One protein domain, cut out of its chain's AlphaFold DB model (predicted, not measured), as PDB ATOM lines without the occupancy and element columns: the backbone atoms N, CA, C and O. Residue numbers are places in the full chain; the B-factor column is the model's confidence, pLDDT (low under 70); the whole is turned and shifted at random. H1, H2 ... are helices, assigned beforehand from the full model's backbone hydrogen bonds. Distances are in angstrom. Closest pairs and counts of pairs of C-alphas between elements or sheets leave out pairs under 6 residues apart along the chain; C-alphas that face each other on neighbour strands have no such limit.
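This is residues 280 to 286, 299 to 364, 378 to 393 and 422 to 444 of the 1230 residues of an uncharacterized protein of Babesia bigemina (UniProt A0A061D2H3). What shape do these coordinates make? The long helix H8 forms the core of one end, with H3, H6 and H7 packed on it, and the helical hairpin of H4 and H5 reaches away from there along an elongated whole. H2 packs on residues 341 to 342 of H5, and the small H1 lies near the hairpin's far end. What is it made of? The printed part has 112 residues with eight named helices, H1 to H8 in order, and no named strand: all helix. It is only just loose, close to compact, with a radius of gyration of the C-alphas of 16.0 A and spans of 55 by 35 by 21 A.

What do the first helices meet? H1, residues 283 to 286, is close but not clearly touching H5, residues 329 to 344; their closest C-alphas, of Gln 286 and Val 331, are 7.2 A apart. H2, residues 299 to 302, touches H5, closest at the C-alphas of Leu 300 and Ala 342, 6.2 A. How does the hairpin stand? H4, residues 313 to 325, and H5 form a helical hairpin at a steep tilt of 43 degrees, opposite ways, closest at the C-alphas of Ile 319 and Cys 335, 6.1 A. What touches the hub? H8, residues 422 to 441, touches H3, residues 304 to 308, closest at the C-alphas of Ala 308 and Ala 432, 4.1 A, and H4 at a shallow tilt of 29 degrees, the same way, closest at Ser 313 and Cys 439, 5.7 A. It touches H6, residues 351 to 361, at a steep tilt of 57 degrees, closest at Tyr 353 and Arg 430, 5.6 A, and H7, residues 384 to 393, at 58 degrees, also steep, closest at Lys 388 and Val 424, 6.2 A. Are the helix backbones complete? Every O i to N i+4 pair is within hydrogen-bond range in H6 and H7, against 8 of 9 in H4, 11 of 12 in H5, 15 of 16 in H8 and 0 of 1 in H3, where 2 of 2 O i to N i+3 pairs are; H1 and H2 are too short for an i+4 pair.

Where do the helices begin and end? H1 begins at C-alpha 283, (30.748, 26.873, 107.142), and H8 ends at C-alpha 441, (41.781, 56.521, 94.033). How long are they? H4 measures 18.1 A, H5 22.3 A, H6 15.5 A, H7 14.1 A and H8 28.5 A.

How far does it reach? The two C-alphas farthest apart, of Ser 281 and Leu 393, are 55.1 A apart. Where is it cut or uncertain? Cuts leave C-alpha gaps of 20.0 A from 286 to 299, 19.1 A from 364 to 378 and 14.8 A from 393 to 422. Residues 362 to 364, 378 and 422 to 423 have pLDDT under 70. Are any links long? Of the links that are printed whole, H2 to H3, H3 to H4 and H4 to H5 are tight and H5 to H6 is short.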
ATOM      1  N   SER A 280      37.310  27.520 101.621       77.00
ATOM      2  CA  SER A 280      36.072  28.236 101.288       77.00
ATOM      3  C   SER A 280      34.805  27.465 101.689       77.00
ATOM      4  O   SER A 280      33.809  28.090 102.047       77.00
ATOM      5  N   SER A 281      34.849  26.128 101.731       78.38
ATOM      6  CA  SER A 281      33.742  25.241 102.129       78.38
ATOM      7  C   SER A 281      33.468  25.186 103.644       78.38
ATOM      8  O   SER A 281      32.413  24.703 104.067       78.38
ATOM      9  N   ASN A 282      34.366  25.701 104.494       84.69
ATOM     10  CA  ASN A 282      34.193  25.641 105.946       84.69
ATOM     11  C   ASN A 282      33.107  26.626 106.424       84.69
ATOM     12  O   ASN A 282      33.338  27.827 106.599       84.69
ATOM     13  N   ALA A 283      31.915  26.096 106.718       86.12
ATOM     14  CA  ALA A 283      30.748  26.873 107.142       86.12
ATOM     15  C   ALA A 283      30.990  27.737 108.395       86.12
ATOM     16  O   ALA A 283      30.370  28.794 108.557       86.12
ATOM     17  N   GLN A 284      31.872  27.309 109.302       86.38
ATOM     18  CA  GLN A 284      32.146  28.043 110.532       86.38
ATOM     19  C   GLN A 284      33.101  29.216 110.296       86.38
ATOM     20  O   GLN A 284      32.862  30.315 110.805       86.38
ATOM     21  N   LEU A 285      34.119  29.024 109.453       87.38
ATOM     22  CA  LEU A 285      34.982  30.110 108.992       87.38
ATOM     23  C   LEU A 285      34.162  31.182 108.258       87.38
ATOM     24  O   LEU A 285      34.261  32.360 108.600       87.38
ATOM     25  N   GLN A 286      33.258  30.780 107.354       90.50
ATOM     26  CA  GLN A 286      32.340  31.702 106.670       90.50
ATOM     27  C   GLN A 286      31.484  32.525 107.652       90.50
ATOM     28  O   GLN A 286      31.261  33.722 107.450       90.50
ATOM     29  N   MET A 299      30.659  49.588 112.573       93.19
ATOM     30  CA  MET A 299      31.569  50.678 112.940       93.19
ATOM     31  C   MET A 299      31.393  51.896 112.026       93.19
ATOM     32  O   MET A 299      31.326  53.012 112.532       93.19
ATOM     33  N   LEU A 300      31.257  51.694 110.709       92.75
ATOM     34  CA  LEU A 300      30.989  52.767 109.736       92.75
ATOM     35  C   LEU A 300      29.665  53.498 110.006       92.75
ATOM     36  O   LEU A 300      29.578  54.706 109.787       92.75
ATOM     37  N   ASP A 301      28.647  52.782 110.484       90.81
ATOM     38  CA  ASP A 301      27.338  53.357 110.817       90.81
ATOM     39  C   ASP A 301      27.339  54.068 112.183       90.81
ATOM     40  O   ASP A 301      26.854  55.193 112.320       90.81
ATOM     41  N   LYS A 302      27.892  53.426 113.223       89.88
ATOM     42  CA  LYS A 302      27.742  53.907 114.609       89.88
ATOM     43  C   LYS A 302      28.883  54.793 115.097       89.88
ATOM     44  O   LYS A 302      28.617  55.710 115.866       89.88
ATOM     45  N   GLU A 303      30.117  54.530 114.673       89.81
ATOM     46  CA  GLU A 303      31.329  55.220 115.141       89.81
ATOM     47  C   GLU A 303      32.252  55.642 113.969       89.81
ATOM     48  O   GLU A 303      33.453  55.347 113.975       89.81
ATOM     49  N   PRO A 304      31.743  56.353 112.940       91.00
ATOM     50  CA  PRO A 304      32.518  56.653 111.732       91.00
ATOM     51  C   PRO A 304      33.727  57.570 111.968       91.00
ATOM     52  O   PRO A 304      34.681  57.554 111.198       91.00
ATOM     53  N   MET A 305      33.708  58.360 113.043       89.88
ATOM     54  CA  MET A 305      34.784  59.289 113.410       89.88
ATOM     55  C   MET A 305      36.118  58.592 113.713       89.88
ATOM     56  O   MET A 305      37.174  59.212 113.625       89.88
ATOM     57  N   ILE A 306      36.088  57.298 114.039       91.75
ATOM     58  CA  ILE A 306      37.296  56.497 114.264       91.75
ATOM     59  C   ILE A 306      38.147  56.399 112.991       91.75
ATOM     60  O   ILE A 306      39.374  56.365 113.078       91.75
ATOM     61  N   PHE A 307      37.519  56.426 111.812       93.31
ATOM     62  CA  PHE A 307      38.213  56.339 110.526       93.31
ATOM     63  C   PHE A 307      38.980  57.610 110.147       93.31
ATOM     64  O   PHE A 307      39.640  57.634 109.117       93.31
ATOM     65  N   ALA A 308      38.960  58.646 110.994       90.62
ATOM     66  CA  ALA A 308      39.944  59.718 110.908       90.62
ATOM     67  C   ALA A 308      41.349  59.222 111.295       90.62
ATOM     68  O   ALA A 308      42.327  59.686 110.726       90.62
ATOM     69  N   PHE A 309      41.464  58.273 112.230       92.50
ATOM     70  CA  PHE A 309      42.749  57.827 112.801       92.50
ATOM     71  C   PHE A 309      43.056  56.343 112.554       92.50
ATOM     72  O   PHE A 309      44.168  55.876 112.801       92.50
ATOM     73  N   VAL A 310      42.072  55.582 112.074       91.50
ATOM     74  CA  VAL A 310      42.249  54.205 111.611       91.50
ATOM     75  C   VAL A 310      42.063  54.195 110.110       91.50
ATOM     76  O   VAL A 310      40.963  54.462 109.633       91.50
ATOM     77  N   ASP A 311      43.130  53.860 109.390       88.69
ATOM     78  CA  ASP A 311      43.099  53.790 107.936       88.69
ATOM     79  C   ASP A 311      42.043  52.760 107.470       88.69
ATOM     80  O   ASP A 311      42.189  51.558 107.744       88.69
ATOM     81  N   PRO A 312      40.966  53.197 106.782       90.31
ATOM     82  CA  PRO A 312      39.937  52.301 106.274       90.31
ATOM     83  C   PRO A 312      40.478  51.320 105.223       90.31
ATOM     84  O   PRO A 312      39.867  50.267 105.015       90.31
ATOM     85  N   SER A 313      41.632  51.596 104.600       90.44
ATOM     86  CA  SER A 313      42.280  50.711 103.628       90.44
ATOM     87  C   SER A 313      42.604  49.328 104.214       90.44
ATOM     88  O   SER A 313      42.520  48.326 103.502       90.44
ATOM     89  N   LEU A 314      42.867  49.238 105.526       90.50
ATOM     90  CA  LEU A 314      43.142  47.978 106.232       90.50
ATOM     91  C   LEU A 314      41.993  46.970 106.122       90.50
ATOM     92  O   LEU A 314      42.226  45.762 106.135       90.50
ATOM     93  N   ALA A 315      40.763  47.469 106.024       92.44
ATOM     94  CA  ALA A 315      39.553  46.667 105.932       92.44
ATOM     95  C   ALA A 315      38.972  46.650 104.512       92.44
ATOM     96  O   ALA A 315      38.532  45.599 104.047       92.44
ATOM     97  N   LEU A 316      39.008  47.782 103.804       94.06
ATOM     98  CA  LEU A 316      38.457  47.901 102.455       94.06
ATOM     99  C   LEU A 316      39.294  47.170 101.401       94.06
ATOM    100  O   LEU A 316      38.710  46.521 100.539       94.06
ATOM    101  N   ASN A 317      40.630  47.194 101.483       93.81
ATOM    102  CA  ASN A 317      41.470  46.475 100.516       93.81
ATOM    103  C   ASN A 317      41.176  44.964 100.498       93.81
ATOM    104  O   ASN A 317      40.855  44.455  99.428       93.81
ATOM    105  N   PRO A 318      41.157  44.252 101.645       93.44
ATOM    106  CA  PRO A 318      40.763  42.842 101.669       93.44
ATOM    107  C   PRO A 318      39.350  42.577 101.140       93.44
ATOM    108  O   PRO A 318      39.097  41.513 100.580       93.44
ATOM    109  N   ILE A 319      38.419  43.520 101.327       95.25
ATOM    110  CA  ILE A 319      37.057  43.415 100.794       95.25
ATOM    111  C   ILE A 319      37.078  43.511  99.268       95.25
ATOM    112  O   ILE A 319      36.497  42.655  98.609       95.25
ATOM    113  N   PHE A 320      37.770  44.501  98.702       94.19
ATOM    114  CA  PHE A 320      37.916  44.631  97.252       94.19
ATOM    115  C   PHE A 320      38.649  43.431  96.641       94.19
ATOM    116  O   PHE A 320      38.202  42.899  95.629       94.19
ATOM    117  N   ASP A 321      39.718  42.954  97.282       93.12
ATOM    118  CA  ASP A 321      40.471  41.782  96.828       93.12
ATOM    119  C   ASP A 321      39.594  40.523  96.849       93.12
ATOM    120  O   ASP A 321      39.608  39.730  95.912       93.12
ATOM    121  N   TYR A 322      38.764  40.348  97.883       93.75
ATOM    122  CA  TYR A 322      37.810  39.242  97.931       93.75
ATOM    123  C   TYR A 322      36.682  39.390  96.912       93.75
ATOM    124  O   TYR A 322      36.303  38.401  96.301       93.75
ATOM    125  N   LEU A 323      36.164  40.592  96.666       93.75
ATOM    126  CA  LEU A 323      35.209  40.814  95.577       93.75
ATOM    127  C   LEU A 323      35.844  40.505  94.210       93.75
ATOM    128  O   LEU A 323      35.160  40.048  93.300       93.75
ATOM    129  N   ALA A 324      37.154  40.677  94.031       92.00
ATOM    130  CA  ALA A 324      37.809  40.363  92.763       92.00
ATOM    131  C   ALA A 324      37.842  38.853  92.454       92.00
ATOM    132  O   ALA A 324      37.642  38.479  91.299       92.00
ATOM    133  N   VAL A 325      37.993  37.973  93.454       90.50
ATOM    134  CA  VAL A 325      38.208  36.519  93.230       90.50
ATOM    135  C   VAL A 325      37.269  35.572  93.993       90.50
ATOM    136  O   VAL A 325      37.271  34.373  93.743       90.50
ATOM    137  N   GLY A 326      36.472  36.075  94.931       86.62
ATOM    138  CA  GLY A 326      35.648  35.270  95.833       86.62
ATOM    139  C   GLY A 326      34.438  34.624  95.154       86.62
ATOM    140  O   GLY A 326      33.878  35.178  94.209       86.62
ATOM    141  N   THR A 327      34.024  33.469  95.686       86.44
ATOM    142  CA  THR A 327      32.954  32.613  95.131       86.44
ATOM    143  C   THR A 327      31.787  32.360  96.090       86.44
ATOM    144  O   THR A 327      30.771  31.805  95.692       86.44
ATOM    145  N   VAL A 328      31.903  32.737  97.370       90.25
ATOM    146  CA  VAL A 328      30.847  32.494  98.370       90.25
ATOM    147  C   VAL A 328      29.873  33.673  98.425       90.25
ATOM    148  O   VAL A 328      30.178  34.690  99.058       90.25
ATOM    149  N   ASP A 329      28.678  33.508  97.854       88.62
ATOM    150  CA  ASP A 329      27.646  34.557  97.742       88.62
ATOM    151  C   ASP A 329      27.319  35.231  99.073       88.62
ATOM    152  O   ASP A 329      27.325  36.453  99.187       88.62
ATOM    153  N   ALA A 330      27.141  34.448 100.140       90.12
ATOM    154  CA  ALA A 330      26.809  34.989 101.455       90.12
ATOM    155  C   ALA A 330      27.887  35.934 102.029       90.12
ATOM    156  O   ALA A 330      27.586  36.748 102.906       90.12
ATOM    157  N   VAL A 331      29.146  35.800 101.597       93.00
ATOM    158  CA  VAL A 331      30.251  36.699 101.973       93.00
ATOM    159  C   VAL A 331      30.292  37.902 101.030       93.00
ATOM    160  O   VAL A 331      30.461  39.024 101.508       93.00
ATOM    161  N   ILE A 332      30.068  37.688  99.728       93.62
ATOM    162  CA  ILE A 332      29.967  38.745  98.709       93.62
ATOM    163  C   ILE A 332      28.852  39.733  99.071       93.62
ATOM    164  O   ILE A 332      29.119  40.929  99.169       93.62
ATOM    165  N   SER A 333      27.637  39.262  99.379       93.44
ATOM    166  CA  SER A 333      26.523  40.131  99.788       93.44
ATOM    167  C   SER A 333      26.877  40.983 101.011       93.44
ATOM    168  O   SER A 333      26.527  42.158 101.082       93.44
ATOM    169  N   GLN A 334      27.623  40.422 101.970       94.44
ATOM    170  CA  GLN A 334      28.031  41.156 103.169       94.44
ATOM    171  C   GLN A 334      29.132  42.191 102.878       94.44
ATOM    172  O   GLN A 334      29.171  43.240 103.523       94.44
ATOM    173  N   CYS A 335      30.008  41.920 101.905       96.12
ATOM    174  CA  CYS A 335      30.972  42.890 101.383       96.12
ATOM    175  C   CYS A 335      30.261  44.057 100.683       96.12
ATOM    176  O   CYS A 335      30.598  45.213 100.932       96.12
ATOM    177  N   MET A 336      29.231  43.772  99.880       95.56
ATOM    178  CA  MET A 336      28.399  44.807  99.256       95.56
ATOM    179  C   MET A 336      27.689  45.674 100.305       95.56
ATOM    180  O   MET A 336      27.667  46.897 100.180       95.56
ATOM    181  N   GLU A 337      27.183  45.083 101.394       95.50
ATOM    182  CA  GLU A 337      26.580  45.838 102.505       95.50
ATOM    183  C   GLU A 337      27.579  46.811 103.158       95.50
ATOM    184  O   GLU A 337      27.216  47.947 103.478       95.50
ATOM    185  N   VAL A 338      28.849  46.411 103.312       96.06
ATOM    186  CA  VAL A 338      29.913  47.311 103.791       96.06
ATOM    187  C   VAL A 338      30.099  48.491 102.846       96.06
ATOM    188  O   VAL A 338      30.095  49.629 103.312       96.06
ATOM    189  N   LEU A 339      30.244  48.244 101.539       95.88
ATOM    190  CA  LEU A 339      30.432  49.317 100.559       95.88
ATOM    191  C   LEU A 339      29.231  50.272 100.553       95.88
ATOM    192  O   LEU A 339      29.407  51.485 100.620       95.88
ATOM    193  N   CYS A 340      28.010  49.732 100.578       95.94
ATOM    194  CA  CYS A 340      26.779  50.514 100.686       95.94
ATOM    195  C   CYS A 340      26.774  51.390 101.953       95.94
ATOM    196  O   CYS A 340      26.445  52.575 101.891       95.94
ATOM    197  N   THR A 341      27.193  50.839 103.098       95.56
ATOM    198  CA  THR A 341      27.289  51.576 104.370       95.56
ATOM    199  C   THR A 341      28.356  52.672 104.315       95.56
ATOM    200  O   THR A 341      28.117  53.779 104.793       95.56
ATOM    201  N   ALA A 342      29.511  52.395 103.702       94.81
ATOM    202  CA  ALA A 342      30.590  53.365 103.537       94.81
ATOM    203  C   ALA A 342      30.146  54.556 102.673       94.81
ATOM    204  O   ALA A 342      30.263  55.700 103.110       94.81
ATOM    205  N   PHE A 343      29.542  54.296 101.507       94.12
ATOM    206  CA  PHE A 343      29.050  55.351 100.614       94.12
ATOM    207  C   PHE A 343      27.865  56.140 101.193       94.12
ATOM    208  O   PHE A 343      27.736  57.329 100.906       94.12
ATOM    209  N   LYS A 344      27.029  55.527 102.046       93.44
ATOM    210  CA  LYS A 344      25.934  56.219 102.758       93.44
ATOM    211  C   LYS A 344      26.393  57.011 103.986       93.44
ATOM    212  O   LYS A 344      25.615  57.817 104.499       93.44
ATOM    213  N   SER A 345      27.606  56.781 104.490       92.06
ATOM    214  CA  SER A 345      28.077  57.409 105.725       92.06
ATOM    215  C   SER A 345      28.351  58.906 105.518       92.06
ATOM    216  O   SER A 345      29.221  59.258 104.724       92.06
ATOM    217  N   PRO A 346      27.699  59.814 106.271       86.38
ATOM    218  CA  PRO A 346      27.864  61.262 106.090       86.38
ATOM    219  C   PRO A 346      29.221  61.800 106.577       86.38
ATOM    220  O   PRO A 346      29.547  62.964 106.342       86.38
ATOM    221  N   VAL A 347      29.987  60.976 107.298       88.38
ATOM    222  CA  VAL A 347      31.308  61.325 107.842       88.38
ATOM    223  C   VAL A 347      32.426  60.791 106.951       88.38
ATOM    224  O   VAL A 347      33.397  61.510 106.728       88.38
ATOM    225  N   VAL A 348      32.284  59.551 106.463       89.44
ATOM    226  CA  VAL A 348      33.288  58.861 105.633       89.44
ATOM    227  C   VAL A 348      33.132  59.206 104.149       89.44
ATOM    228  O   VAL A 348      34.124  59.276 103.438       89.44
ATOM    229  N   ASN A 349      31.915  59.475 103.673       90.12
ATOM    230  CA  ASN A 349      31.660  59.937 102.312       90.12
ATOM    231  C   ASN A 349      30.933  61.290 102.334       90.12
ATOM    232  O   ASN A 349      29.758  61.403 101.986       90.12
ATOM    233  N   ASN A 350      31.617  62.324 102.823       89.81
ATOM    234  CA  ASN A 350      31.050  63.665 102.877       89.81
ATOM    235  C   ASN A 350      31.193  64.384 101.525       89.81
ATOM    236  O   ASN A 350      32.314  64.680 101.106       89.81
ATOM    237  N   ASP A 351      30.070  64.741 100.893       84.12
ATOM    238  CA  ASP A 351      30.033  65.390  99.572       84.12
ATOM    239  C   ASP A 351      30.959  66.628  99.494       84.12
ATOM    240  O   ASP A 351      31.707  66.801  98.528       84.12
ATOM    241  N   ARG A 352      30.999  67.468 100.544       85.00
ATOM    242  CA  ARG A 352      31.841  68.682 100.576       85.00
ATOM    243  C   ARG A 352      33.331  68.346 100.509       85.00
ATOM    244  O   ARG A 352      34.060  68.988  99.754       85.00
ATOM    245  N   TYR A 353      33.791  67.378 101.300       86.75
ATOM    246  CA  TYR A 353      35.214  67.020 101.359       86.75
ATOM    247  C   TYR A 353      35.639  66.129 100.201       86.75
ATOM    248  O   TYR A 353      36.773  66.249  99.754       86.75
ATOM    249  N   MET A 354      34.730  65.324  99.651       84.69
ATOM    250  CA  MET A 354      34.966  64.609  98.400       84.69
ATOM    251  C   MET A 354      35.310  65.591  97.267       84.69
ATOM    252  O   MET A 354      36.313  65.414  96.577       84.69
ATOM    253  N   HIS A 355      34.534  66.666  97.091       83.81
ATOM    254  CA  HIS A 355      34.842  67.672  96.067       83.81
ATOM    255  C   HIS A 355      36.193  68.366  96.306       83.81
ATOM    256  O   HIS A 355      36.910  68.651  95.350       83.81
ATOM    257  N   GLN A 356      36.567  68.616  97.566       84.62
ATOM    258  CA  GLN A 356      37.891  69.156  97.900       84.62
ATOM    259  C   GLN A 356      39.017  68.164  97.591       84.62
ATOM    260  O   GLN A 356      40.056  68.573  97.083       84.62
ATOM    261  N   PHE A 357      38.810  66.873  97.864       85.31
ATOM    262  CA  PHE A 357      39.766  65.818  97.545       85.31
ATOM    263  C   PHE A 357      40.062  65.778  96.040       85.31
ATOM    264  O   PHE A 357      41.228  65.861  95.653       85.31
ATOM    265  N   TYR A 358      39.024  65.755  95.195       81.44
ATOM    266  CA  TYR A 358      39.191  65.790  93.736       81.44
ATOM    267  C   TYR A 358      39.758  67.115  93.219       81.44
ATOM    268  O   TYR A 358      40.476  67.113  92.229       81.44
ATOM    269  N   ALA A 359      39.503  68.244  93.886       79.81
ATOM    270  CA  ALA A 359      40.138  69.512  93.520       79.81
ATOM    271  C   ALA A 359      41.658  69.526  93.786       79.81
ATOM    272  O   ALA A 359      42.373  70.295  93.149       79.81
ATOM    273  N   LEU A 360      42.141  68.705  94.727       74.69
ATOM    274  CA  LEU A 360      43.560  68.581  95.081       74.69
ATOM    275  C   LEU A 360      44.287  67.489  94.281       74.69
ATOM    276  O   LEU A 360      45.456  67.668  93.956       74.69
ATOM    277  N   HIS A 361      43.608  66.378  93.982       70.06
ATOM    278  CA  HIS A 361      44.186  65.197  93.319       70.06
ATOM    279  C   HIS A 361      43.768  65.053  91.848       70.06
ATOM    280  O   HIS A 361      44.210  64.132  91.164       70.06
ATOM    281  N   GLY A 362      42.895  65.933  91.353       60.28
ATOM    282  CA  GLY A 362      42.490  65.954  89.955       60.28
ATOM    283  C   GLY A 362      43.622  66.466  89.073       60.28
ATOM    284  O   GLY A 362      44.062  67.608  89.218       60.28
ATOM    285  N   GLU A 363      44.058  65.638  88.126       46.56
ATOM    286  CA  GLU A 363      44.732  66.135  86.933       46.56
ATOM    287  C   GLU A 363      43.822  67.147  86.230       46.56
ATOM    288  O   GLU A 363      42.595  67.036  86.226       46.56
ATOM    289  N   SER A 364      44.447  68.172  85.663       39.12
ATOM    290  CA  SER A 364      43.794  69.207  84.884       39.12
ATOM    291  C   SER A 364      42.885  68.613  83.807       39.12
ATOM    292  O   SER A 364      43.372  68.156  82.772       39.12
ATOM    293  N   PHE A 378      47.188  69.567 103.004       67.12
ATOM    294  CA  PHE A 378      46.371  68.696 103.848       67.12
ATOM    295  C   PHE A 378      47.318  67.785 104.650       67.12
ATOM    296  O   PHE A 378      48.014  66.953 104.074       67.12
ATOM    297  N   THR A 379      47.402  67.992 105.964       72.19
ATOM    298  CA  THR A 379      48.263  67.219 106.871       72.19
ATOM    299  C   THR A 379      47.447  66.160 107.599       72.19
ATOM    300  O   THR A 379      46.546  66.490 108.371       72.19
ATOM    301  N   VAL A 380      47.772  64.886 107.368       81.81
ATOM    302  CA  VAL A 380      47.155  63.750 108.067       81.81
ATOM    303  C   VAL A 380      47.665  63.715 109.506       81.81
ATOM    304  O   VAL A 380      48.865  63.593 109.732       81.81
ATOM    305  N   CYS A 381      46.760  63.809 110.478       85.62
ATOM    306  CA  CYS A 381      47.100  63.659 111.894       85.62
ATOM    307  C   CYS A 381      47.023  62.184 112.299       85.62
ATOM    308  O   CYS A 381      46.007  61.535 112.048       85.62
ATOM    309  N   ALA A 382      48.040  61.659 112.978       84.62
ATOM    310  CA  ALA A 382      48.054  60.269 113.432       84.62
ATOM    311  C   ALA A 382      47.165  60.045 114.668       84.62
ATOM    312  O   ALA A 382      46.682  58.936 114.897       84.62
ATOM    313  N   THR A 383      46.943  61.091 115.474       88.56
ATOM    314  CA  THR A 383      46.180  61.008 116.730       88.56
ATOM    315  C   THR A 383      45.212  62.176 116.916       88.56
ATOM    316  O   THR A 383      45.367  63.248 116.324       88.56
ATOM    317  N   PHE A 384      44.216  61.982 117.785       88.00
ATOM    318  CA  PHE A 384      43.267  63.035 118.152       88.00
ATOM    319  C   PHE A 384      43.946  64.238 118.818       88.00
ATOM    320  O   PHE A 384      43.604  65.376 118.497       88.00
ATOM    321  N   ASP A 385      44.915  64.004 119.705       87.06
ATOM    322  CA  ASP A 385      45.613  65.080 120.417       87.06
ATOM    323  C   ASP A 385      46.454  65.944 119.470       87.06
ATOM    324  O   ASP A 385      46.477  67.169 119.605       87.06
ATOM    325  N   GLU A 386      47.071  65.329 118.455       87.69
ATOM    326  CA  GLU A 386      47.775  66.043 117.388       87.69
ATOM    327  C   GLU A 386      46.818  66.947 116.596       87.69
ATOM    328  O   GLU A 386      47.070  68.146 116.459       87.69
ATOM    329  N   MET A 387      45.681  66.406 116.144       87.31
ATOM    330  CA  MET A 387      44.680  67.175 115.398       87.31
ATOM    331  C   MET A 387      44.093  68.313 116.239       87.31
ATOM    332  O   MET A 387      43.918  69.431 115.752       87.31
ATOM    333  N   LYS A 388      43.806  68.048 117.517       86.50
ATOM    334  CA  LYS A 388      43.299  69.047 118.458       86.50
ATOM    335  C   LYS A 388      44.307  70.182 118.652       86.50
ATOM    336  O   LYS A 388      43.918  71.341 118.531       86.50
ATOM    337  N   SER A 389      45.581  69.858 118.866       84.69
ATOM    338  CA  SER A 389      46.666  70.840 118.987       84.69
ATOM    339  C   SER A 389      46.782  71.713 117.732       84.69
ATOM    340  O   SER A 389      46.812  72.939 117.829       84.69
ATOM    341  N   GLN A 390      46.730  71.114 116.537       81.75
ATOM    342  CA  GLN A 390      46.745  71.863 115.274       81.75
ATOM    343  C   GLN A 390      45.531  72.795 115.128       81.75
ATOM    344  O   GLN A 390      45.679  73.944 114.708       81.75
ATOM    345  N   CYS A 391      44.335  72.343 115.517       80.62
ATOM    346  CA  CYS A 391      43.125  73.169 115.494       80.62
ATOM    347  C   CYS A 391      43.209  74.348 116.474       80.62
ATOM    348  O   CYS A 391      42.790  75.457 116.142       80.62
ATOM    349  N   GLU A 392      43.747  74.123 117.674       80.19
ATOM    350  CA  GLU A 392      43.942  75.156 118.697       80.19
ATOM    351  C   GLU A 392      45.002  76.182 118.266       80.19
ATOM    352  O   GLU A 392      44.783  77.389 118.402       80.19
ATOM    353  N   LEU A 393      46.099  75.730 117.648       76.06
ATOM    354  CA  LEU A 393      47.118  76.592 117.046       76.06
ATOM    355  C   LEU A 393      46.531  77.441 115.908       76.06
ATOM    356  O   LEU A 393      46.705  78.663 115.902       76.06
ATOM    357  N   GLY A 422      33.245  72.184 117.190       56.00
ATOM    358  CA  GLY A 422      32.938  72.595 115.806       56.00
ATOM    359  C   GLY A 422      34.066  72.473 114.768       56.00
ATOM    360  O   GLY A 422      33.797  71.981 113.684       56.00
ATOM    361  N   ASN A 423      35.320  72.801 115.108       68.31
ATOM    362  CA  ASN A 423      36.447  72.711 114.163       68.31
ATOM    363  C   ASN A 423      37.137  71.331 114.109       68.31
ATOM    364  O   ASN A 423      37.591  70.916 113.047       68.31
ATOM    365  N   VAL A 424      37.239  70.598 115.228       80.25
ATOM    366  CA  VAL A 424      37.954  69.300 115.251       80.25
ATOM    367  C   VAL A 424      37.104  68.211 114.606       80.25
ATOM    368  O   VAL A 424      37.614  67.436 113.809       80.25
ATOM    369  N   ALA A 425      35.797  68.176 114.884       81.94
ATOM    370  CA  ALA A 425      34.888  67.212 114.256       81.94
ATOM    371  C   ALA A 425      34.806  67.408 112.730       81.94
ATOM    372  O   ALA A 425      34.713  66.435 111.981       81.94
ATOM    373  N   GLU A 426      34.887  68.663 112.273       84.31
ATOM    374  CA  GLU A 426      34.963  69.012 110.854       84.31
ATOM    375  C   GLU A 426      36.236  68.439 110.209       84.31
ATOM    376  O   GLU A 426      36.150  67.739 109.199       84.31
ATOM    377  N   ASN A 427      37.397  68.644 110.841       85.69
ATOM    378  CA  ASN A 427      38.678  68.107 110.371       85.69
ATOM    379  C   ASN A 427      38.751  66.576 110.430       85.69
ATOM    380  O   ASN A 427      39.307  65.960 109.524       85.69
ATOM    381  N   MET A 428      38.133  65.944 111.432       89.81
ATOM    382  CA  MET A 428      38.015  64.486 111.498       89.81
ATOM    383  C   MET A 428      37.187  63.935 110.337       89.81
ATOM    384  O   MET A 428      37.606  62.979 109.692       89.81
ATOM    385  N   SER A 429      36.038  64.549 110.028       90.12
ATOM    386  CA  SER A 429      35.229  64.145 108.872       90.12
ATOM    387  C   SER A 429      35.963  64.383 107.554       90.12
ATOM    388  O   SER A 429      35.908  63.524 106.674       90.12
ATOM    389  N   ARG A 430      36.698  65.498 107.428       88.94
ATOM    390  CA  ARG A 430      37.559  65.767 106.271       88.94
ATOM    391  C   ARG A 430      38.614  64.676 106.103       88.94
ATOM    392  O   ARG A 430      38.718  64.118 105.017       88.94
ATOM    393  N   GLN A 431      39.341  64.330 107.166       92.31
ATOM    394  CA  GLN A 431      40.390  63.312 107.112       92.31
ATOM    395  C   GLN A 431      39.840  61.908 106.850       92.31
ATOM    396  O   GLN A 431      40.358  61.220 105.977       92.31
ATOM    397  N   ALA A 432      38.751  61.511 107.513       92.00
ATOM    398  CA  ALA A 432      38.087  60.236 107.244       92.00
ATOM    399  C   ALA A 432      37.614  60.129 105.783       92.00
ATOM    400  O   ALA A 432      37.781  59.085 105.155       92.00
ATOM    401  N   THR A 433      37.074  61.224 105.229       91.88
ATOM    402  CA  THR A 433      36.672  61.283 103.816       91.88
ATOM    403  C   THR A 433      37.877  61.178 102.885       91.88
ATOM    404  O   THR A 433      37.838  60.410 101.930       91.88
ATOM    405  N   PHE A 434      38.968  61.891 103.169       91.75
ATOM    406  CA  PHE A 434      40.184  61.833 102.354       91.75
ATOM    407  C   PHE A 434      40.789  60.426 102.336       91.75
ATOM    408  O   PHE A 434      41.059  59.923 101.255       91.75
ATOM    409  N   LEU A 435      40.911  59.758 103.488       92.19
ATOM    410  CA  LEU A 435      41.455  58.394 103.566       92.19
ATOM    411  C   LEU A 435      40.574  57.365 102.834       92.19
ATOM    412  O   LEU A 435      41.075  56.454 102.174       92.19
ATOM    413  N   PHE A 436      39.248  57.507 102.918       94.12
ATOM    414  CA  PHE A 436      38.323  56.661 102.163       94.12
ATOM    415  C   PHE A 436      38.485  56.840 100.649       94.12
ATOM    416  O   PHE A 436      38.577  55.857  99.911       94.12
ATOM    417  N   TRP A 437      38.561  58.089 100.186       91.19
ATOM    418  CA  TRP A 437      38.718  58.404  98.770       91.19
ATOM    419  C   TRP A 437      40.121  58.113  98.234       91.19
ATOM    420  O   TRP A 437      40.238  57.704  97.084       91.19
ATOM    421  N   GLU A 438      41.161  58.217  99.058       90.81
ATOM    422  CA  GLU A 438      42.524  57.781  98.739       90.81
ATOM    423  C   GLU A 438      42.575  56.271  98.477       90.81
ATOM    424  O   GLU A 438      43.152  55.840  97.481       90.81
ATOM    425  N   CYS A 439      41.881  55.466  99.293       91.06
ATOM    426  CA  CYS A 439      41.745  54.021  99.079       91.06
ATOM    427  C   CYS A 439      41.094  53.688  97.721       91.06
ATOM    428  O   CYS A 439      41.553  52.795  97.009       91.06
ATOM    429  N   ILE A 440      40.046  54.426  97.333       91.25
ATOM    430  CA  ILE A 440      39.382  54.257  96.030       91.25
ATOM    431  C   ILE A 440      40.284  54.747  94.887       91.25
ATOM    432  O   ILE A 440      40.422  54.070  93.868       91.25
ATOM    433  N   TYR A 441      40.918  55.909  95.045       89.06
ATOM    434  CA  TYR A 441      41.781  56.521  94.033       89.06
ATOM    435  C   TYR A 441      43.018  55.665  93.740       89.06
ATOM    436  O   TYR A 441      43.341  55.441  92.575       89.06
ATOM    437  N   ALA A 442      43.641  55.082  94.769       88.12
ATOM    438  CA  ALA A 442      44.763  54.152  94.628       88.12
ATOM    439  C   ALA A 442      44.415  52.889  93.811       88.12
ATOM    440  O   ALA A 442      45.311  52.224  93.297       88.12
ATOM    441  N   ARG A 443      43.122  52.564  93.670       86.06
ATOM    442  CA  ARG A 443      42.602  51.462  92.844       86.06
ATOM    443  C   ARG A 443      42.020  51.921  91.498       86.06
ATOM    444  O   ARG A 443      41.264  51.174  90.882       86.06
ATOM    445  N   GLY A 444      42.358  53.130  91.045       84.12
ATOM    446  CA  GLY A 444      41.925  53.675  89.754       84.12
ATOM    447  C   GLY A 444      40.684  54.573  89.802       84.12
ATOM    448  O   GLY A 444      40.197  55.017  88.763       84.12
TER     449      GLY A 444